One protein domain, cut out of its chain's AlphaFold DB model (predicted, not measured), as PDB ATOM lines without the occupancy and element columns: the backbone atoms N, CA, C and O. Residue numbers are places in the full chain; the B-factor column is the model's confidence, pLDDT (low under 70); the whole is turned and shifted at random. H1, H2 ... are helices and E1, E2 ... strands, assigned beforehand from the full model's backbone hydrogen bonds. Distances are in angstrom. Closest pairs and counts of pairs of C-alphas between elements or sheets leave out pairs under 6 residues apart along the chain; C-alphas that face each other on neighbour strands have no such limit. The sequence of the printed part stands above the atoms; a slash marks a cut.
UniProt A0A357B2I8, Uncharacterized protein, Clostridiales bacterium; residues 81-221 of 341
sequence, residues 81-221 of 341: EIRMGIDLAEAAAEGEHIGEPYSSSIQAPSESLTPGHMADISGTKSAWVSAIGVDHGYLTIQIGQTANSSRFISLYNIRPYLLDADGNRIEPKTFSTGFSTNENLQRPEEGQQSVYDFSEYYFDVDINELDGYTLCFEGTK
ATOM      1  N   GLU A  81     -57.826 -45.632 -11.297       93.69
ATOM      2  CA  GLU A  81     -56.930 -46.390 -12.164       93.69
ATOM      3  C   GLU A  81     -56.428 -45.517 -13.321       93.69
ATOM      4  O   GLU A  81     -57.203 -45.020 -14.143       93.69
ATOM      5  N   ILE A  82     -55.109 -45.383 -13.420       94.12
ATOM      6  CA  ILE A  82     -54.422 -44.727 -14.530       94.12
ATOM      7  C   ILE A  82     -53.739 -45.812 -15.357       94.12
ATOM      8  O   ILE A  82     -52.707 -46.342 -14.954       94.12
ATOM      9  N   ARG A  83     -54.292 -46.132 -16.530       96.12
ATOM     10  CA  ARG A  83     -53.660 -47.054 -17.486       96.12
ATOM     11  C   ARG A  83     -52.643 -46.320 -18.341       96.12
ATOM     12  O   ARG A  83     -52.980 -45.328 -18.990       96.12
ATOM     13  N   MET A  84     -51.424 -46.836 -18.392       96.19
ATOM     14  CA  MET A  84     -50.396 -46.314 -19.279       96.19
ATOM     15  C   MET A  84     -50.543 -46.921 -20.669       96.19
ATOM     16  O   MET A  84     -50.671 -48.131 -20.819       96.19
ATOM     17  N   GLY A  85     -50.468 -46.081 -21.701       94.56
ATOM     18  CA  GLY A  85     -50.379 -46.522 -23.096       94.56
ATOM     19  C   GLY A  85     -48.953 -46.899 -23.507       94.56
ATOM     20  O   GLY A  85     -48.528 -46.513 -24.589       94.56
ATOM     21  N   ILE A  86     -48.203 -47.550 -22.615       95.94
ATOM     22  CA  ILE A  86     -46.831 -48.004 -22.862       95.94
ATOM     23  C   ILE A  86     -46.900 -49.469 -23.286       95.94
ATOM     24  O   ILE A  86     -47.509 -50.271 -22.578       95.94
ATOM     25  N   ASP A  87     -46.272 -49.812 -24.410       96.56
ATOM     26  CA  ASP A  87     -46.008 -51.208 -24.753       96.56
ATOM     27  C   ASP A  87     -44.953 -51.744 -23.779       96.56
ATOM     28  O   ASP A  87     -43.778 -51.383 -23.846       96.56
ATOM     29  N   LEU A  88     -45.402 -52.527 -22.797       96.62
ATOM     30  CA  LEU A  88     -44.548 -52.973 -21.703       96.62
ATOM     31  C   LEU A  88     -43.485 -53.971 -22.175       96.62
ATOM     32  O   LEU A  88     -42.382 -53.970 -21.633       96.62
ATOM     33  N   ALA A  89     -43.806 -54.789 -23.182       96.44
ATOM     34  CA  ALA A  89     -42.886 -55.768 -23.744       96.44
ATOM     35  C   ALA A  89     -41.760 -55.068 -24.516       96.44
ATOM     36  O   ALA A  89     -40.585 -55.337 -24.264       96.44
ATOM     37  N   GLU A  90     -42.107 -54.116 -25.389       96.81
ATOM     38  CA  GLU A  90     -41.126 -53.294 -26.110       96.81
ATOM     39  C   GLU A  90     -40.273 -52.477 -25.129       96.81
ATOM     40  O   GLU A  90     -39.046 -52.532 -25.177       96.81
ATOM     41  N   ALA A  91     -40.908 -51.802 -24.164       97.00
ATOM     42  CA  ALA A  91     -40.214 -50.988 -23.170       97.00
ATOM     43  C   ALA A  91     -39.228 -51.793 -22.307       97.00
ATOM     44  O   ALA A  91     -38.131 -51.315 -22.028       97.00
ATOM     45  N   ALA A  92     -39.587 -53.009 -21.886       97.00
ATOM     46  CA  ALA A  92     -38.691 -53.875 -21.120       97.00
ATOM     47  C   ALA A  92     -37.555 -54.460 -21.978       97.00
ATOM     48  O   ALA A  92     -36.444 -54.652 -21.482       97.00
ATOM     49  N   ALA A  93     -37.814 -54.737 -23.260       95.62
ATOM     50  CA  ALA A  93     -36.819 -55.267 -24.189       95.62
ATOM     51  C   ALA A  93     -35.782 -54.214 -24.617       95.62
ATOM     52  O   ALA A  93     -34.603 -54.538 -24.745       95.62
ATOM     53  N   GLU A  94     -36.210 -52.969 -24.832       95.75
ATOM     54  CA  GLU A  94     -35.333 -51.843 -25.188       95.75
ATOM     55  C   GLU A  94     -34.680 -51.174 -23.971       95.75
ATOM     56  O   GLU A  94     -33.689 -50.453 -24.114       95.75
ATOM     57  N   GLY A  95     -35.246 -51.405 -22.785       96.25
ATOM     58  CA  GLY A  95     -34.764 -50.900 -21.510       96.25
ATOM     59  C   GLY A  95     -33.388 -51.425 -21.107       96.25
ATOM     60  O   GLY A  95     -32.780 -52.277 -21.754       96.25
ATOM     61  N   GLU A  96     -32.877 -50.909 -19.993       97.44
ATOM     62  CA  GLU A  96     -31.608 -51.370 -19.428       97.44
ATOM     63  C   GLU A  96     -31.767 -52.764 -18.796       97.44
ATOM     64  O   GLU A  96     -32.778 -53.043 -18.156       97.44
ATOM     65  N   HIS A  97     -30.775 -53.640 -18.992       96.50
ATOM     66  CA  HIS A  97     -30.703 -54.972 -18.378       96.50
ATOM     67  C   HIS A  97     -29.487 -55.005 -17.456       96.50
ATOM     68  O   HIS A  97     -28.347 -55.065 -17.926       96.50
ATOM     69  N   ILE A  98     -29.732 -54.914 -16.152       94.62
ATOM     70  CA  ILE A  98     -28.699 -54.780 -15.127       94.62
ATOM     71  C   ILE A  98     -28.549 -56.092 -14.368       94.62
ATOM     72  O   ILE A  98     -29.512 -56.614 -13.810       94.62
ATOM     73  N   GLY A  99     -27.315 -56.588 -14.298       91.44
ATOM     74  CA  GLY A  99     -26.963 -57.737 -13.472       91.44
ATOM     75  C   GLY A  99     -27.598 -59.062 -13.908       91.44
ATOM     76  O   GLY A  99     -28.388 -59.154 -14.843       91.44
ATOM     77  N   GLU A 100     -27.214 -60.124 -13.206       90.31
ATOM     78  CA  GLU A 100     -27.801 -61.456 -13.372       90.31
ATOM     79  C   GLU A 100     -28.893 -61.685 -12.316       90.31
ATOM     80  O   GLU A 100     -28.805 -61.116 -11.222       90.31
ATOM     81  N   PRO A 101     -29.888 -62.553 -12.576       88.69
ATOM     82  CA  PRO A 101     -30.921 -62.874 -11.602       88.69
ATOM     83  C   PRO A 101     -30.367 -63.321 -10.247       88.69
ATOM     84  O   PRO A 101     -29.494 -64.195 -10.166       88.69
ATOM     85  N   TYR A 102     -30.902 -62.762  -9.159       82.94
ATOM     86  CA  TYR A 102     -30.529 -63.231  -7.827       82.94
ATOM     87  C   TYR A 102     -31.020 -64.656  -7.582       82.94
ATOM     88  O   TYR A 102     -32.127 -65.045  -7.942       82.94
ATOM     89  N   SER A 103     -30.213 -65.430  -6.855       81.38
ATOM     90  CA  SER A 103     -30.618 -66.751  -6.362       81.38
ATOM     91  C   SER A 103     -31.689 -66.679  -5.266       81.38
ATOM     92  O   SER A 103     -32.349 -67.677  -4.985       81.38
ATOM     93  N   SER A 104     -31.852 -65.509  -4.638       80.06
ATOM     94  CA  SER A 104     -32.824 -65.239  -3.582       80.06
ATOM     95  C   SER A 104     -33.906 -64.284  -4.081       80.06
ATOM     96  O   SER A 104     -33.624 -63.132  -4.406       80.06
ATOM     97  N   SER A 105     -35.162 -64.731  -4.054       72.62
ATOM     98  CA  SER A 105     -36.322 -63.964  -4.535       72.62
ATOM     99  C   SER A 105     -36.784 -62.832  -3.602       72.62
ATOM    100  O   SER A 105     -37.784 -62.163  -3.883       72.62
ATOM    101  N   ILE A 106     -36.087 -62.643  -2.474       77.50
ATOM    102  CA  ILE A 106     -36.336 -61.582  -1.484       77.50
ATOM    103  C   ILE A 106     -35.238 -60.510  -1.470       77.50
ATOM    104  O   ILE A 106     -35.316 -59.568  -0.684       77.50
ATOM    105  N   GLN A 107     -34.188 -60.673  -2.277       83.62
ATOM    106  CA  GLN A 107     -33.095 -59.714  -2.335       83.62
ATOM    107  C   GLN A 107     -33.488 -58.528  -3.222       83.62
ATOM    108  O   GLN A 107     -33.831 -58.716  -4.388       83.62
ATOM    109  N   ALA A 108     -33.417 -57.320  -2.659       82.94
ATOM    110  CA  ALA A 108     -33.595 -56.090  -3.418       82.94
ATOM    111  C   ALA A 108     -32.374 -55.824  -4.314       82.94
ATOM    112  O   ALA A 108     -31.246 -56.032  -3.848       82.94
ATOM    113  N   PRO A 109     -32.577 -55.360  -5.559       86.69
ATOM    114  CA  PRO A 109     -31.488 -54.899  -6.414       86.69
ATOM    115  C   PRO A 109     -30.614 -53.826  -5.767       86.69
ATOM    116  O   PRO A 109     -31.084 -52.979  -5.004       86.69
ATOM    117  N   SER A 110     -29.306 -53.914  -6.025       85.06
ATOM    118  CA  SER A 110     -28.294 -52.973  -5.522       85.06
ATOM    119  C   SER A 110     -27.948 -51.856  -6.503       85.06
ATOM    120  O   SER A 110     -27.232 -50.921  -6.141       85.06
ATOM    121  N   GLU A 111     -28.397 -51.995  -7.744       90.50
ATOM    122  CA  GLU A 111     -28.210 -51.038  -8.824       90.50
ATOM    123  C   GLU A 111     -29.558 -50.371  -9.132       90.50
ATOM    124  O   GLU A 111     -30.549 -50.615  -8.444       90.50
ATOM    125  N   SER A 112     -29.569 -49.433 -10.072       92.50
ATOM    126  CA  SER A 112     -30.789 -48.733 -10.471       92.50
ATOM    127  C   SER A 112     -30.708 -48.400 -11.948       92.50
ATOM    128  O   SER A 112     -29.622 -48.089 -12.445       92.50
ATOM    129  N   LEU A 113     -31.853 -48.421 -12.624       95.62
ATOM    130  CA  LEU A 113     -31.966 -48.015 -14.016       95.62
ATOM    131  C   LEU A 113     -31.512 -46.567 -14.186       95.62
ATOM    132  O   LEU A 113     -31.730 -45.705 -13.324       95.62
ATOM    133  N   THR A 114     -30.918 -46.278 -15.335       95.25
ATOM    134  CA  THR A 114     -30.539 -44.912 -15.684       95.25
ATOM    135  C   THR A 114     -31.786 -44.015 -15.771       95.25
ATOM    136  O   THR A 114     -32.692 -44.317 -16.552       95.25
ATOM    137  N   PRO A 115     -31.851 -42.895 -15.019       94.81
ATOM    138  CA  PRO A 115     -32.998 -41.996 -15.065       94.81
ATOM    139  C   PRO A 115     -33.264 -41.402 -16.444       94.81
ATOM    140  O   PRO A 115     -32.346 -40.984 -17.153       94.81
ATOM    141  N   GLY A 116     -34.544 -41.280 -16.775       93.25
ATOM    142  CA  GLY A 116     -35.024 -40.720 -18.027       93.25
ATOM    143  C   GLY A 116     -36.412 -40.109 -17.880       93.25
ATOM    144  O   GLY A 116     -36.849 -39.727 -16.791       93.25
ATOM    145  N   HIS A 117     -37.107 -39.980 -19.007       94.00
ATOM    146  CA  HIS A 117     -38.479 -39.491 -19.045       94.00
ATOM    147  C   HIS A 117     -39.245 -40.148 -20.195       94.00
ATOM    148  O   HIS A 117     -39.166 -39.698 -21.338       94.00
ATOM    149  N   MET A 118     -39.986 -41.216 -19.896       95.50
ATOM    150  CA  MET A 118     -40.752 -41.972 -20.892       95.50
ATOM    151  C   MET A 118     -42.153 -41.397 -21.092       95.50
ATOM    152  O   MET A 118     -42.553 -41.121 -22.220       95.50
ATOM    153  N   ALA A 119     -42.906 -41.213 -20.005       95.62
ATOM    154  CA  ALA A 119     -44.290 -40.751 -20.075       95.62
ATOM    155  C   ALA A 119     -44.759 -40.121 -18.762       95.62
ATOM    156  O   ALA A 119     -44.495 -40.653 -17.684       95.62
ATOM    157  N   ASP A 120     -45.529 -39.039 -18.860       93.50
ATOM    158  CA  ASP A 120     -46.180 -38.418 -17.706       93.50
ATOM    159  C   ASP A 120     -47.251 -39.336 -17.107       93.50
ATOM    160  O   ASP A 120     -48.073 -39.916 -17.825       93.50
ATOM    161  N   ILE A 121     -47.316 -39.401 -15.775       91.38
ATOM    162  CA  ILE A 121     -48.420 -40.066 -15.081       91.38
ATOM    163  C   ILE A 121     -49.549 -39.046 -14.929       91.38
ATOM    164  O   ILE A 121     -49.442 -38.055 -14.194       91.38
ATOM    165  N   SER A 122     -50.648 -39.275 -15.648       87.31
ATOM    166  CA  SER A 122     -51.789 -38.354 -15.696       87.31
ATOM    167  C   SER A 122     -52.365 -38.059 -14.304       87.31
ATOM    168  O   SER A 122     -52.426 -38.921 -13.438       87.31
ATOM    169  N   GLY A 123     -52.786 -36.813 -14.065       81.56
ATOM    170  CA  GLY A 123     -53.370 -36.376 -12.783       81.56
ATOM    171  C   GLY A 123     -52.358 -35.947 -11.707       81.56
ATOM    172  O   GLY A 123     -52.709 -35.171 -10.805       81.56
ATOM    173  N   THR A 124     -51.088 -36.337 -11.843       79.50
ATOM    174  CA  THR A 124     -50.033 -36.059 -10.850       79.50
ATOM    175  C   THR A 124     -49.397 -34.675 -11.021       79.50
ATOM    176  O   THR A 124     -49.114 -34.011 -10.031       79.50
ATOM    177  N   LYS A 125     -49.264 -34.187 -12.266       77.12
ATOM    178  CA  LYS A 125     -48.565 -32.946 -12.690       77.12
ATOM    179  C   LYS A 125     -47.049 -32.911 -12.456       77.12
ATOM    180  O   LYS A 125     -46.405 -32.032 -13.020       77.12
ATOM    181  N   SER A 126     -46.497 -33.801 -11.639       81.19
ATOM    182  CA  SER A 126     -45.082 -33.781 -11.252       81.19
ATOM    183  C   SER A 126     -44.422 -35.157 -11.213       81.19
ATOM    184  O   SER A 126     -43.261 -35.222 -10.825       81.19
ATOM    185  N   ALA A 127     -45.140 -36.232 -11.562       89.00
ATOM    186  CA  ALA A 127     -44.610 -37.591 -11.591       89.00
ATOM    187  C   ALA A 127     -44.697 -38.199 -12.997       89.00
ATOM    188  O   ALA A 127     -45.663 -37.975 -13.732       89.00
ATOM    189  N   TRP A 128     -43.693 -38.996 -13.348       93.44
ATOM    190  CA  TRP A 128     -43.559 -39.625 -14.659       93.44
ATOM    191  C   TRP A 128     -42.917 -41.009 -14.537       93.44
ATOM    192  O   TRP A 128     -42.212 -41.309 -13.572       93.44
ATOM    193  N   VAL A 129     -43.136 -41.854 -15.541       96.06
ATOM    194  CA  VAL A 129     -42.360 -43.080 -15.737       96.06
ATOM    195  C   VAL A 129     -40.991 -42.680 -16.270       96.06
ATOM    196  O   VAL A 129     -40.881 -42.150 -17.377       96.06
ATOM    197  N   SER A 130     -39.957 -42.890 -15.461       96.00
ATOM    198  CA  SER A 130     -38.576 -42.503 -15.753       96.00
ATOM    199  C   SER A 130     -37.887 -43.517 -16.660       96.00
ATOM    200  O   SER A 130     -37.290 -43.132 -17.664       96.00
ATOM    201  N   ALA A 131     -38.016 -44.800 -16.325       97.56
ATOM    202  CA  ALA A 131     -37.421 -45.907 -17.060       97.56
ATOM    203  C   ALA A 131     -38.209 -47.201 -16.815       97.56
ATOM    204  O   ALA A 131     -38.836 -47.376 -15.766       97.56
ATOM    205  N   ILE A 132     -38.145 -48.109 -17.782       98.38
ATOM    206  CA  ILE A 132     -38.596 -49.495 -17.680       98.38
ATOM    207  C   ILE A 132     -37.439 -50.360 -18.173       98.38
ATOM    208  O   ILE A 132     -36.772 -49.993 -19.137       98.38
ATOM    209  N   GLY A 133     -37.173 -51.469 -17.495       97.56
ATOM    210  CA  GLY A 133     -36.086 -52.375 -17.848       97.56
ATOM    211  C   GLY A 133     -36.095 -53.628 -16.986       97.56
ATOM    212  O   GLY A 133     -37.100 -53.943 -16.347       97.56
ATOM    213  N   VAL A 134     -34.968 -54.331 -16.961       96.31
ATOM    214  CA  VAL A 134     -34.770 -55.545 -16.171       96.31
ATOM    215  C   VAL A 134     -33.623 -55.328 -15.197       96.31
ATOM    216  O   VAL A 134     -32.506 -55.036 -15.609       96.31
ATOM    217  N   ASP A 135     -33.879 -55.496 -13.902       94.50
ATOM    218  CA  ASP A 135     -32.852 -55.368 -12.866       94.50
ATOM    219  C   ASP A 135     -32.772 -56.654 -12.042       94.50
ATOM    220  O   ASP A 135     -33.732 -57.045 -11.372       94.50
ATOM    221  N   HIS A 136     -31.640 -57.351 -12.150       93.31
ATOM    222  CA  HIS A 136     -31.373 -58.639 -11.514       93.31
ATOM    223  C   HIS A 136     -32.536 -59.635 -11.683       93.31
ATOM    224  O   HIS A 136     -32.938 -60.329 -10.744       93.31
ATOM    225  N   GLY A 137     -33.068 -59.717 -12.910       91.38
ATOM    226  CA  GLY A 137     -34.122 -60.652 -13.310       91.38
ATOM    227  C   GLY A 137     -35.558 -60.203 -13.027       91.38
ATOM    228  O   GLY A 137     -36.479 -60.925 -13.399       91.38
ATOM    229  N   TYR A 138     -35.771 -59.038 -12.413       94.81
ATOM    230  CA  TYR A 138     -37.107 -58.472 -12.225       94.81
ATOM    231  C   TYR A 138     -37.438 -57.476 -13.326       94.81
ATOM    232  O   TYR A 138     -36.580 -56.693 -13.724       94.81
ATOM    233  N   LEU A 139     -38.702 -57.439 -13.753       96.94
ATOM    234  CA  LEU A 139     -39.208 -56.286 -14.486       96.94
ATOM    235  C   LEU A 139     -39.228 -55.085 -13.532       96.94
ATOM    236  O   LEU A 139     -39.870 -55.134 -12.481       96.94
ATOM    237  N   THR A 140     -38.557 -54.007 -13.912       96.88
ATOM    238  CA  THR A 140     -38.361 -52.831 -13.064       96.88
ATOM    239  C   THR A 140     -39.052 -51.626 -13.674       96.88
ATOM    240  O   THR A 140     -38.785 -51.257 -14.817       96.88
ATOM    241  N   ILE A 141     -39.927 -50.993 -12.893       97.19
ATOM    242  CA  ILE A 141     -40.589 -49.736 -13.241       97.19
ATOM    243  C   ILE A 141     -40.009 -48.636 -12.360       97.19
ATOM    244  O   ILE A 141     -40.224 -48.625 -11.144       97.19
ATOM    245  N   GLN A 142     -39.286 -47.702 -12.971       95.44
ATOM    246  CA  GLN A 142     -38.743 -46.534 -12.293       95.44
ATOM    247  C   GLN A 142     -39.679 -45.340 -12.478       95.44
ATOM    248  O   GLN A 142     -40.027 -44.963 -13.598       95.44
ATOM    249  N   ILE A 143     -40.056 -44.704 -11.374       93.75
ATOM    250  CA  ILE A 143     -40.878 -43.492 -11.353       93.75
ATOM    251  C   ILE A 143     -40.005 -42.328 -10.897       93.75
ATOM    252  O   ILE A 143     -39.278 -42.465  -9.914       93.75
ATOM    253  N   GLY A 144     -40.093 -41.194 -11.585       91.62
ATOM    254  CA  GLY A 144     -39.479 -39.936 -11.165       91.62
ATOM    255  C   GLY A 144     -40.517 -38.917 -10.696       91.62
ATOM    256  O   GLY A 144     -41.661 -38.927 -11.156       91.62
ATOM    257  N   GLN A 145     -40.112 -38.029  -9.787       89.00
ATOM    258  CA  GLN A 145     -40.825 -36.792  -9.450       89.00
ATOM    259  C   GLN A 145     -39.859 -35.633  -9.209       89.00
ATOM    260  O   GLN A 145     -38.690 -35.840  -8.889       89.00
ATOM    261  N   THR A 146     -40.363 -34.399  -9.253       85.62
ATOM    262  CA  THR A 146     -39.642 -33.245  -8.698       85.62
ATOM    263  C   THR A 146     -39.432 -33.402  -7.190       85.62
ATOM    264  O   THR A 146     -40.368 -33.654  -6.433       85.62
ATOM    265  N   ALA A 147     -38.194 -33.234  -6.735       74.25
ATOM    266  CA  ALA A 147     -37.859 -33.197  -5.322       74.25
ATOM    267  C   ALA A 147     -38.531 -31.985  -4.669       74.25
ATOM    268  O   ALA A 147     -38.734 -30.942  -5.294       74.25
ATOM    269  N   ASN A 148     -38.894 -32.122  -3.394       63.53
ATOM    270  CA  ASN A 148     -39.545 -31.078  -2.592       63.53
ATOM    271  C   ASN A 148     -40.903 -30.570  -3.111       63.53
ATOM    272  O   ASN A 148     -41.535 -29.767  -2.427       63.53
ATOM    273  N   SER A 149     -41.430 -31.081  -4.230       57.44
ATOM    274  CA  SER A 149     -42.834 -30.899  -4.596       57.44
ATOM    275  C   SER A 149     -43.691 -31.812  -3.724       57.44
ATOM    276  O   SER A 149     -44.256 -32.799  -4.189       57.44
ATOM    277  N   SER A 150     -43.745 -31.538  -2.419       53.50
ATOM    278  CA  SER A 150     -44.784 -32.093  -1.551       53.50
ATOM    279  C   SER A 150     -44.982 -33.623  -1.677       53.50
ATOM    280  O   SER A 150     -46.096 -34.095  -1.858       53.50
ATOM    281  N   ARG A 151     -43.870 -34.378  -1.668       56.16
ATOM    282  CA  ARG A 151     -43.721 -35.856  -1.647       56.16
ATOM    283  C   ARG A 151     -44.934 -36.674  -2.140       56.16
ATOM    284  O   ARG A 151     -45.551 -37.415  -1.375       56.16
ATOM    285  N   PHE A 152     -45.223 -36.580  -3.440       54.78
ATOM    286  CA  PHE A 152     -46.268 -37.337  -4.143       54.78
ATOM    287  C   PHE A 152     -45.941 -38.827  -4.337       54.78
ATOM    288  O   PHE A 152     -46.855 -39.635  -4.373       54.78
ATOM    289  N   ILE A 153     -44.668 -39.216  -4.421       51.62
ATOM    290  CA  ILE A 153     -44.223 -40.617  -4.520       51.62
ATOM    291  C   ILE A 153     -43.763 -41.088  -3.139       51.62
ATOM    292  O   ILE A 153     -42.582 -41.225  -2.839       51.62
ATOM    293  N   SER A 154     -44.725 -41.277  -2.246       56.19
ATOM    294  CA  SER A 154     -44.570 -42.209  -1.131       56.19
ATOM    295  C   SER A 154     -45.236 -43.522  -1.549       56.19
ATOM    296  O   SER A 154     -46.192 -43.470  -2.322       56.19
ATOM    297  N   LEU A 155     -44.807 -44.671  -1.003       46.22
ATOM    298  CA  LEU A 155     -45.489 -45.974  -1.164       46.22
ATOM    299  C   LEU A 155     -47.010 -45.906  -0.897       46.22
ATOM    300  O   LEU A 155     -47.751 -46.790  -1.313       46.22
ATOM    301  N   TYR A 156     -47.460 -44.856  -0.206       51.91
ATOM    302  CA  TYR A 156     -48.850 -44.590   0.156       51.91
ATOM    303  C   TYR A 156     -49.607 -43.640  -0.791       51.91
ATOM    304  O   TYR A 156     -50.807 -43.464  -0.615       51.91
ATOM    305  N   ASN A 157     -48.940 -42.995  -1.755       74.56
ATOM    306  CA  ASN A 157     -49.533 -41.904  -2.536       74.56
ATOM    307  C   ASN A 157     -49.711 -42.236  -4.024       74.56
ATOM    308  O   ASN A 157     -50.758 -41.903  -4.561       74.56
ATOM    309  N   ILE A 158     -48.738 -42.868  -4.694       81.88
ATOM    310  CA  ILE A 158     -48.871 -43.365  -6.078       81.88
ATOM    311  C   ILE A 158     -48.090 -44.671  -6.193       81.88
ATOM    312  O   ILE A 158     -46.885 -44.685  -5.931       81.88
ATOM    313  N   ARG A 159     -48.754 -45.751  -6.605       87.69
ATOM    314  CA  ARG A 159     -48.161 -47.088  -6.684       87.69
ATOM    315  C   ARG A 159     -48.415 -47.721  -8.055       87.69
ATOM    316  O   ARG A 159     -49.559 -47.704  -8.514       87.69
ATOM    317  N   PRO A 160     -47.379 -48.274  -8.713       94.12
ATOM    318  CA  PRO A 160     -47.570 -49.044  -9.927       94.12
ATOM    319  C   PRO A 160     -48.112 -50.434  -9.600       94.12
ATOM    320  O   PRO A 160     -47.752 -51.036  -8.587       94.12
ATOM    321  N   TYR A 161     -48.908 -50.967 -10.511       96.38
ATOM    322  CA  TYR A 161     -49.264 -52.378 -10.583       96.38
ATOM    323  C   TYR A 161     -49.413 -52.773 -12.053       96.38
ATOM    324  O   TYR A 161     -49.492 -51.911 -12.931       96.38
ATOM    325  N   LEU A 162     -49.450 -54.072 -12.332       98.31
ATOM    326  CA  LEU A 162     -49.705 -54.576 -13.680       98.31
ATOM    327  C   LEU A 162     -51.082 -55.224 -13.742       98.31
ATOM    328  O   LEU A 162     -51.550 -55.806 -12.763       98.31
ATOM    329  N   LEU A 163     -51.706 -55.145 -14.909       98.31
ATOM    330  CA  LEU A 163     -52.752 -56.075 -15.317       98.31
ATOM    331  C   LEU A 163     -52.138 -57.029 -16.336       98.31
ATOM    332  O   LEU A 163     -51.519 -56.559 -17.291       98.31
ATOM    333  N   ASP A 164     -52.287 -58.334 -16.129       97.19
ATOM    334  CA  ASP A 164     -51.894 -59.320 -17.132       97.19
ATOM    335  C   ASP A 164     -52.854 -59.317 -18.341       97.19
ATOM    336  O   ASP A 164     -53.841 -58.573 -18.373       97.19
ATOM    337  N   ALA A 165     -52.575 -60.150 -19.347       95.31
ATOM    338  CA  ALA A 165     -53.396 -60.244 -20.557       95.31
ATOM    339  C   ALA A 165     -54.853 -60.686 -20.286       95.31
ATOM    340  O   ALA A 165     -55.749 -60.370 -21.073       95.31
ATOM    341  N   ASP A 166     -55.100 -61.378 -19.170       96.62
ATOM    342  CA  ASP A 166     -56.428 -61.801 -18.714       96.62
ATOM    343  C   ASP A 166     -57.097 -60.747 -17.804       96.62
ATOM    344  O   ASP A 166     -58.265 -60.888 -17.425       96.62
ATOM    345  N   GLY A 167     -56.386 -59.665 -17.473       96.06
ATOM    346  CA  GLY A 167     -56.838 -58.595 -16.590       96.06
ATOM    347  C   GLY A 167     -56.644 -58.884 -15.100       96.06
ATOM    348  O   GLY A 167     -57.219 -58.171 -14.273       96.06
ATOM    349  N   ASN A 168     -55.863 -59.900 -14.725       97.69
ATOM    350  CA  ASN A 168     -55.520 -60.141 -13.327       97.69
ATOM    351  C   ASN A 168     -54.468 -59.139 -12.859       97.69
ATOM    352  O   ASN A 168     -53.510 -58.821 -13.560       97.69
ATOM    353  N   ARG A 169     -54.638 -58.667 -11.627       97.81
ATOM    354  CA  ARG A 169     -53.752 -57.684 -11.018       97.81
ATOM    355  C   ARG A 169     -52.509 -58.335 -10.418       97.81
ATOM    356  O   ARG A 169     -52.619 -59.247  -9.601       97.81
ATOM    357  N   ILE A 170     -51.344 -57.798 -10.769       97.75
ATOM    358  CA  ILE A 170     -50.035 -58.200 -10.255       97.75
ATOM    359  C   ILE A 170     -49.427 -57.024  -9.493       97.75
ATOM    360  O   ILE A 170     -49.265 -55.922 -10.018       97.75
ATOM    361  N   GLU A 171     -49.087 -57.278  -8.234       95.31
ATOM    362  CA  GLU A 171     -48.461 -56.310  -7.341       95.31
ATOM    363  C   GLU A 171     -46.933 -56.361  -7.458       95.31
ATOM    364  O   GLU A 171     -46.373 -57.451  -7.624       95.31
ATOM    365  N   PRO A 172     -46.231 -55.224  -7.310       93.12
ATOM    366  CA  PRO A 172     -44.785 -55.253  -7.173       93.12
ATOM    367  C   PRO A 172     -44.389 -55.956  -5.868       93.12
ATOM    368  O   PRO A 172     -45.180 -56.074  -4.922       93.12
ATOM    369  N   LYS A 173     -43.125 -56.374  -5.790       90.62
ATOM    370  CA  LYS A 173     -42.490 -56.869  -4.566       90.62
ATOM    371  C   LYS A 173     -42.664 -55.869  -3.419       90.62
ATOM    372  O   LYS A 173     -42.832 -54.668  -3.612       90.62
ATOM    373  N   THR A 174     -42.590 -56.376  -2.189       82.75
ATOM    374  CA  THR A 174     -42.804 -55.579  -0.968       82.75
ATOM    375  C   THR A 174     -41.680 -54.584  -0.671       82.75
ATOM    376  O   THR A 174     -41.801 -53.801   0.267       82.75
ATOM    377  N   PHE A 175     -40.578 -54.635  -1.418       79.56
ATOM    378  CA  PHE A 175     -39.474 -53.691  -1.324       79.56
ATOM    379  C   PHE A 175     -39.413 -52.818  -2.579       79.56
ATOM    380  O   PHE A 175     -39.729 -53.258  -3.682       79.56
ATOM    381  N   SER A 176     -38.952 -51.589  -2.387       82.25
ATOM    382  CA  SER A 176     -38.635 -50.619  -3.431       82.25
ATOM    383  C   SER A 176     -37.312 -49.955  -3.074       82.25
ATOM    384  O   SER A 176     -37.027 -49.763  -1.887       82.25
ATOM    385  N   THR A 177     -36.525 -49.565  -4.067       86.06
ATOM    386  CA  THR A 177     -35.353 -48.709  -3.842       86.06
ATOM    387  C   THR A 177     -35.678 -47.282  -4.265       86.06
ATOM    388  O   THR A 177     -36.671 -47.028  -4.949       86.06
ATOM    389  N   GLY A 178     -34.877 -46.325  -3.809       88.06
ATOM    390  CA  GLY A 178     -35.039 -44.938  -4.205       88.06
ATOM    391  C   GLY A 178     -33.752 -44.151  -4.053       88.06
ATOM    392  O   GLY A 178     -32.882 -44.481  -3.242       88.06
ATOM    393  N   PHE A 179     -33.631 -43.105  -4.857       88.75
ATOM    394  CA  PHE A 179     -32.487 -42.205  -4.860       88.75
ATOM    395  C   PHE A 179     -32.910 -40.827  -5.358       88.75
ATOM    396  O   PHE A 179     -33.935 -40.673  -6.016       88.75
ATOM    397  N   SER A 180     -32.099 -39.820  -5.060       90.38
ATOM    398  CA  SER A 180     -32.334 -38.452  -5.515       90.38
ATOM    399  C   SER A 180     -31.231 -38.009  -6.466       90.38
ATOM    400  O   SER A 180     -30.106 -38.514  -6.403       90.38
ATOM    401  N   THR A 181     -31.540 -37.042  -7.327       91.00
ATOM    402  CA  THR A 181     -30.596 -36.462  -8.290       91.00
ATOM    403  C   THR A 181     -30.680 -34.939  -8.326       91.00
ATOM    404  O   THR A 181     -31.652 -34.348  -7.853       91.00
ATOM    405  N   ASN A 182     -29.652 -34.298  -8.878       90.50
ATOM    406  CA  ASN A 182     -29.668 -32.891  -9.267       90.50
ATOM    407  C   ASN A 182     -30.351 -32.691 -10.641       90.50
ATOM    408  O   ASN A 182     -30.852 -33.632 -11.251       90.50
ATOM    409  N   GLU A 183     -30.356 -31.458 -11.153       89.50
ATOM    410  CA  GLU A 183     -30.974 -31.112 -12.447       89.50
ATOM    411  C   GLU A 183     -30.389 -31.867 -13.657       89.50
ATOM    412  O   GLU A 183     -31.065 -32.007 -14.672       89.50
ATOM    413  N   ASN A 184     -29.161 -32.385 -13.535       89.75
ATOM    414  CA  ASN A 184     -28.457 -33.140 -14.572       89.75
ATOM    415  C   ASN A 184     -28.593 -34.663 -14.391       89.75
ATOM    416  O   ASN A 184     -27.821 -35.411 -14.989       89.75
ATOM    417  N   LEU A 185     -29.532 -35.125 -13.552       90.25
ATOM    418  CA  LEU A 185     -29.774 -36.542 -13.241       90.25
ATOM    419  C   LEU A 185     -28.569 -37.258 -12.607       90.25
ATOM    420  O   LEU A 185     -28.422 -38.475 -12.694       90.25
ATOM    421  N   GLN A 186     -27.706 -36.505 -11.926       89.62
ATOM    422  CA  GLN A 186     -26.560 -37.039 -11.192       89.62
ATOM    423  C   GLN A 186     -26.835 -37.031  -9.691       89.62
ATOM    424  O   GLN A 186     -27.580 -36.182  -9.196       89.62
ATOM    425  N   ARG A 187     -26.210 -37.952  -8.948       87.81
ATOM    426  CA  ARG A 187     -26.294 -37.963  -7.482       87.81
ATOM    427  C   ARG A 187     -25.835 -36.600  -6.931       87.81
ATOM    428  O   ARG A 187     -24.771 -36.142  -7.346       87.81
ATOM    429  N   PRO A 188     -26.603 -35.952  -6.036       86.12
ATOM    430  CA  PRO A 188     -26.209 -34.671  -5.471       86.12
ATOM    431  C   PRO A 188     -24.905 -34.822  -4.687       86.12
ATOM    432  O   PRO A 188     -24.721 -35.813  -3.973       86.12
ATOM    433  N   GLU A 189     -24.015 -33.841  -4.807       87.38
ATOM    434  CA  GLU A 189     -22.863 -33.737  -3.911       87.38
ATOM    435  C   GLU A 189     -23.315 -33.349  -2.494       87.38
ATOM    436  O   GLU A 189     -24.437 -32.881  -2.275       87.38
ATOM    437  N   GLU A 190     -22.441 -33.540  -1.505       82.94
ATOM    438  CA  GLU A 190     -22.741 -33.184  -0.119       82.94
ATOM    439  C   GLU A 190     -23.117 -31.696  -0.001       82.94
ATOM    440  O   GLU A 190     -22.386 -30.808  -0.440       82.94
ATOM    441  N   GLY A 191     -24.287 -31.418   0.582       78.06
ATOM    442  CA  GLY A 191     -24.827 -30.062   0.724       78.06
ATOM    443  C   GLY A 191     -25.587 -29.529  -0.497       78.06
ATOM    444  O   GLY A 191     -26.180 -28.453  -0.405       78.06
ATOM    445  N   GLN A 192     -25.632 -30.263  -1.614       82.56
ATOM    446  CA  GLN A 192     -26.462 -29.907  -2.763       82.56
ATOM    447  C   GLN A 192     -27.904 -30.394  -2.563       82.56
ATOM    448  O   GLN A 192     -28.147 -31.539  -2.182       82.56
ATOM    449  N   GLN A 193     -28.882 -29.530  -2.854       80.75
ATOM    450  CA  GLN A 193     -30.286 -29.940  -2.871       80.75
ATOM    451  C   GLN A 193     -30.568 -30.866  -4.057       80.75
ATOM    452  O   GLN A 193     -30.129 -30.610  -5.182       80.75
ATOM    453  N   SER A 194     -31.343 -31.921  -3.807       86.19
ATOM    454  CA  SER A 194     -31.936 -32.708  -4.879       86.19
ATOM    455  C   SER A 194     -32.992 -31.897  -5.628       86.19
ATOM    456  O   SER A 194     -33.693 -31.060  -5.058       86.19
ATOM    457  N   VAL A 195     -33.091 -32.167  -6.926       88.88
ATOM    458  CA  VAL A 195     -34.083 -31.606  -7.847       88.88
ATOM    459  C   VAL A 195     -35.112 -32.660  -8.236       88.88
ATOM    460  O   VAL A 195     -36.267 -32.310  -8.457       88.88
ATOM    461  N   TYR A 196     -34.729 -33.940  -8.253       90.12
ATOM    462  CA  TYR A 196     -35.630 -35.054  -8.540       90.12
ATOM    463  C   TYR A 196     -35.437 -36.205  -7.558       90.12
ATOM    464  O   TYR A 196     -34.311 -36.468  -7.129       90.12
ATOM    465  N   ASP A 197     -36.527 -36.903  -7.258       89.50
ATOM    466  CA  ASP A 197     -36.540 -38.149  -6.496       89.50
ATOM    467  C   ASP A 197     -37.042 -39.280  -7.396       89.50
ATOM    468  O   ASP A 197     -38.022 -39.112  -8.126       89.50
ATOM    469  N   PHE A 198     -36.386 -40.433  -7.317       90.62
ATOM    470  CA  PHE A 198     -36.711 -41.634  -8.072       90.62
ATOM    471  C   PHE A 198     -37.036 -42.790  -7.136       90.62
ATOM    472  O   PHE A 198     -36.491 -42.901  -6.033       90.62
ATOM    473  N   SER A 199     -37.936 -43.661  -7.576       91.19
ATOM    474  CA  SER A 199     -38.264 -44.910  -6.892       91.19
ATOM    475  C   SER A 199     -38.431 -46.035  -7.898       91.19
ATOM    476  O   SER A 199     -39.025 -45.831  -8.956       91.19
ATOM    477  N   GLU A 200     -37.943 -47.219  -7.547       93.25
ATOM    478  CA  GLU A 200     -38.029 -48.414  -8.381       93.25
ATOM    479  C   GLU A 200     -38.914 -49.474  -7.747       93.25
ATOM    480  O   GLU A 200     -38.799 -49.790  -6.558       93.25
ATOM    481  N   TYR A 201     -39.791 -50.022  -8.579       94.06
ATOM    482  CA  TYR A 201     -40.726 -51.077  -8.234       94.06
ATOM    483  C   TYR A 201     -40.425 -52.306  -9.076       94.06
ATOM    484  O   TYR A 201     -40.325 -52.216 -10.299       94.06
ATOM    485  N   TYR A 202     -40.312 -53.447  -8.406       94.44
ATOM    486  CA  TYR A 202     -39.837 -54.691  -9.003       94.44
ATOM    487  C   TYR A 202     -40.978 -55.699  -9.108       94.44
ATOM    488  O   TYR A 202     -41.664 -55.962  -8.119       94.44
ATOM    489  N   PHE A 203     -41.169 -56.286 -10.285       95.50
ATOM    490  CA  PHE A 203     -42.192 -57.286 -10.570       95.50
ATOM    491  C   PHE A 203     -41.538 -58.627 -10.901       95.50
ATOM    492  O   PHE A 203     -40.593 -58.708 -11.682       95.50
ATOM    493  N   ASP A 204     -42.061 -59.685 -10.288       93.38
ATOM    494  CA  ASP A 204     -41.634 -61.067 -10.513       93.38
ATOM    495  C   ASP A 204     -42.604 -61.713 -11.493       93.38
ATOM    496  O   ASP A 204     -43.621 -62.293 -11.116       93.38
ATOM    497  N   VAL A 205     -42.320 -61.460 -12.766       94.69
ATOM    498  CA  VAL A 205     -43.083 -61.893 -13.935       94.69
ATOM    499  C   VAL A 205     -42.103 -62.398 -14.988       94.69
ATOM    500  O   VAL A 205     -40.942 -61.984 -15.002       94.69
ATOM    501  N   ASP A 206     -42.555 -63.275 -15.883       93.81
ATOM    502  CA  ASP A 206     -41.735 -63.658 -17.031       93.81
ATOM    503  C   ASP A 206     -41.667 -62.489 -18.019       93.81
ATOM    504  O   ASP A 206     -42.659 -62.114 -18.643       93.81
ATOM    505  N   ILE A 207     -40.476 -61.905 -18.160       92.38
ATOM    506  CA  ILE A 207     -40.215 -60.774 -19.058       92.38
ATOM    507  C   ILE A 207     -40.434 -61.117 -20.541       92.38
ATOM    508  O   ILE A 207     -40.564 -60.213 -21.360       92.38
ATOM    509  N   ASN A 208     -40.487 -62.406 -20.893       91.38
ATOM    510  CA  ASN A 208     -40.778 -62.860 -22.253       91.38
ATOM    511  C   ASN A 208     -42.285 -63.011 -22.518       91.38
ATOM    512  O   ASN A 208     -42.675 -63.240 -23.660       91.38
ATOM    513  N   GLU A 209     -43.124 -62.889 -21.485       93.94
ATOM    514  CA  GLU A 209     -44.583 -63.032 -21.555       93.94
ATOM    515  C   GLU A 209     -45.296 -61.727 -21.150       93.94
ATOM    516  O   GLU A 209     -46.338 -61.740 -20.501       93.94
ATOM    517  N   LEU A 210     -44.730 -60.576 -21.531       96.56
ATOM    518  CA  LEU A 210     -45.307 -59.250 -21.256       96.56
ATOM    519  C   LEU A 210     -46.339 -58.799 -22.303       96.56
ATOM    520  O   LEU A 210     -46.975 -57.756 -22.133       96.56
ATOM    521  N   ASP A 211     -46.524 -59.560 -23.384       95.50
ATOM    522  CA  ASP A 211     -47.495 -59.243 -24.432       95.50
ATOM    523  C   ASP A 211     -48.917 -59.160 -23.855       95.50
ATOM    524  O   ASP A 211     -49.451 -60.113 -23.287       95.50
ATOM    525  N   GLY A 212     -49.557 -58.002 -24.024       93.94
ATOM    526  CA  GLY A 212     -50.898 -57.736 -23.497       93.94
ATOM    527  C   GLY A 212     -50.933 -57.274 -22.038       93.94
ATOM    528  O   GLY A 212     -52.012 -56.938 -21.549       93.94
ATOM    529  N   TYR A 213     -49.787 -57.194 -21.354       98.25
ATOM    530  CA  TYR A 213     -49.729 -56.606 -20.018       98.25
ATOM    531  C   TYR A 213     -49.926 -55.093 -20.089       98.25
ATOM    532  O   TYR A 213     -49.482 -54.420 -21.018       98.25
ATOM    533  N   THR A 214     -50.584 -54.541 -19.072       98.19
ATOM    534  CA  THR A 214     -50.814 -53.100 -18.944       98.19
ATOM    535  C   THR A 214     -50.187 -52.585 -17.658       98.19
ATOM    536  O   THR A 214     -50.582 -52.995 -16.566       98.19
ATOM    537  N   LEU A 215     -49.255 -51.634 -17.774       98.31
ATOM    538  CA  LEU A 215     -48.782 -50.864 -16.625       98.31
ATOM    539  C   LEU A 215     -49.875 -49.895 -16.173       98.31
ATOM    540  O   LEU A 215     -50.360 -49.072 -16.953       98.31
ATOM    541  N   CYS A 216     -50.232 -49.975 -14.899       97.12
ATOM    542  CA  CYS A 216     -51.231 -49.123 -14.282       97.12
ATOM    543  C   CYS A 216     -50.661 -48.421 -13.050       97.12
ATOM    544  O   CYS A 216     -49.730 -48.905 -12.409       97.12
ATOM    545  N   PHE A 217     -51.258 -47.285 -12.703       94.00
ATOM    546  CA  PHE A 217     -51.021 -46.586 -11.449       94.00
ATOM    547  C   PHE A 217     -52.332 -46.369 -10.713       94.00
ATOM    548  O   PHE A 217     -53.384 -46.187 -11.323       94.00
ATOM    549  N   GLU A 218     -52.248 -46.340  -9.393       91.06
ATOM    550  CA  GLU A 218     -53.311 -45.864  -8.517       91.06
ATOM    551  C   GLU A 218     -52.711 -45.070  -7.364       91.06
ATOM    552  O   GLU A 218     -51.502 -45.126  -7.111       91.06
ATOM    553  N   GLY A 219     -53.568 -44.361  -6.640       87.12
ATOM    554  CA  GLY A 219     -53.195 -43.748  -5.381       87.12
ATOM    555  C   GLY A 219     -53.986 -42.486  -5.086       87.12
ATOM    556  O   GLY A 219     -55.009 -42.199  -5.702       87.12
ATOM    557  N   THR A 220     -53.513 -41.721  -4.115       84.19
ATOM    558  CA  THR A 220     -54.197 -40.535  -3.615       84.19
ATOM    559  C   THR A 220     -53.331 -39.305  -3.808       84.19
ATOM    560  O   THR A 220     -52.179 -39.228  -3.376       84.19
ATOM    561  N   LYS A 221     -53.924 -38.302  -4.442       81.81
ATOM    562  CA  LYS A 221     -53.355 -36.974  -4.593       81.81
ATOM    563  C   LYS A 221     -53.676 -36.128  -3.373       81.81
ATOM    564  O   LYS A 221     -54.843 -35.921  -3.073       81.81
TER     565      LYS A 221
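Overview. This is residues 81 to 221 of the 341 residues of an uncharacterized protein of Clostridiales bacterium (UniProt A0A357B2I8). With little regular structure, this is a strongly twisted four-stranded sheet, E1 E2 E5 E4, with H1 over edge strand E1, the ribbon E3 E6 over one face, and long loops. The printed part has 141 residues, ordered H1 E1 E2 E3 E4 E5 E6. Mostly strand, both sheets antiparallel, it is compact: radius of gyration of the C-alphas 14.6 A, spans 46 by 34 by 25 A.

Arrangement. H1, residues 88 to 94, every O i to N i+4 pair within hydrogen-bond range, runs across E1, residues 127 to 135; their closest C-alphas, Ala 92 and Gly 133, are 4.4 A apart. E1 and E2, residues 138 to 146, form a hairpin; N 130 and O 142 are 2.8 A apart. E5, residues 196 to 203, is antiparallel to E2, with N 141 and O 201 2.9 A apart, and forms a hairpin with E4, residues 176 to 181, with N 179 and O 198 3.1 A apart. E3, residues 158 to 163, is antiparallel to E6, residues 214 to 221; N 161 and O 216 are 2.9 A apart.

Along the chain. E2 is 25.6 A long. C-alpha 88 is at (-44.548, -52.973, -21.703), C-alpha 221 at (-53.355, -36.974, -4.593).

Size, cuts and confidence. The printed part has no cut. Link H1 to E1 is long, 32 residues. Residues 148 to 156 have pLDDT under 70.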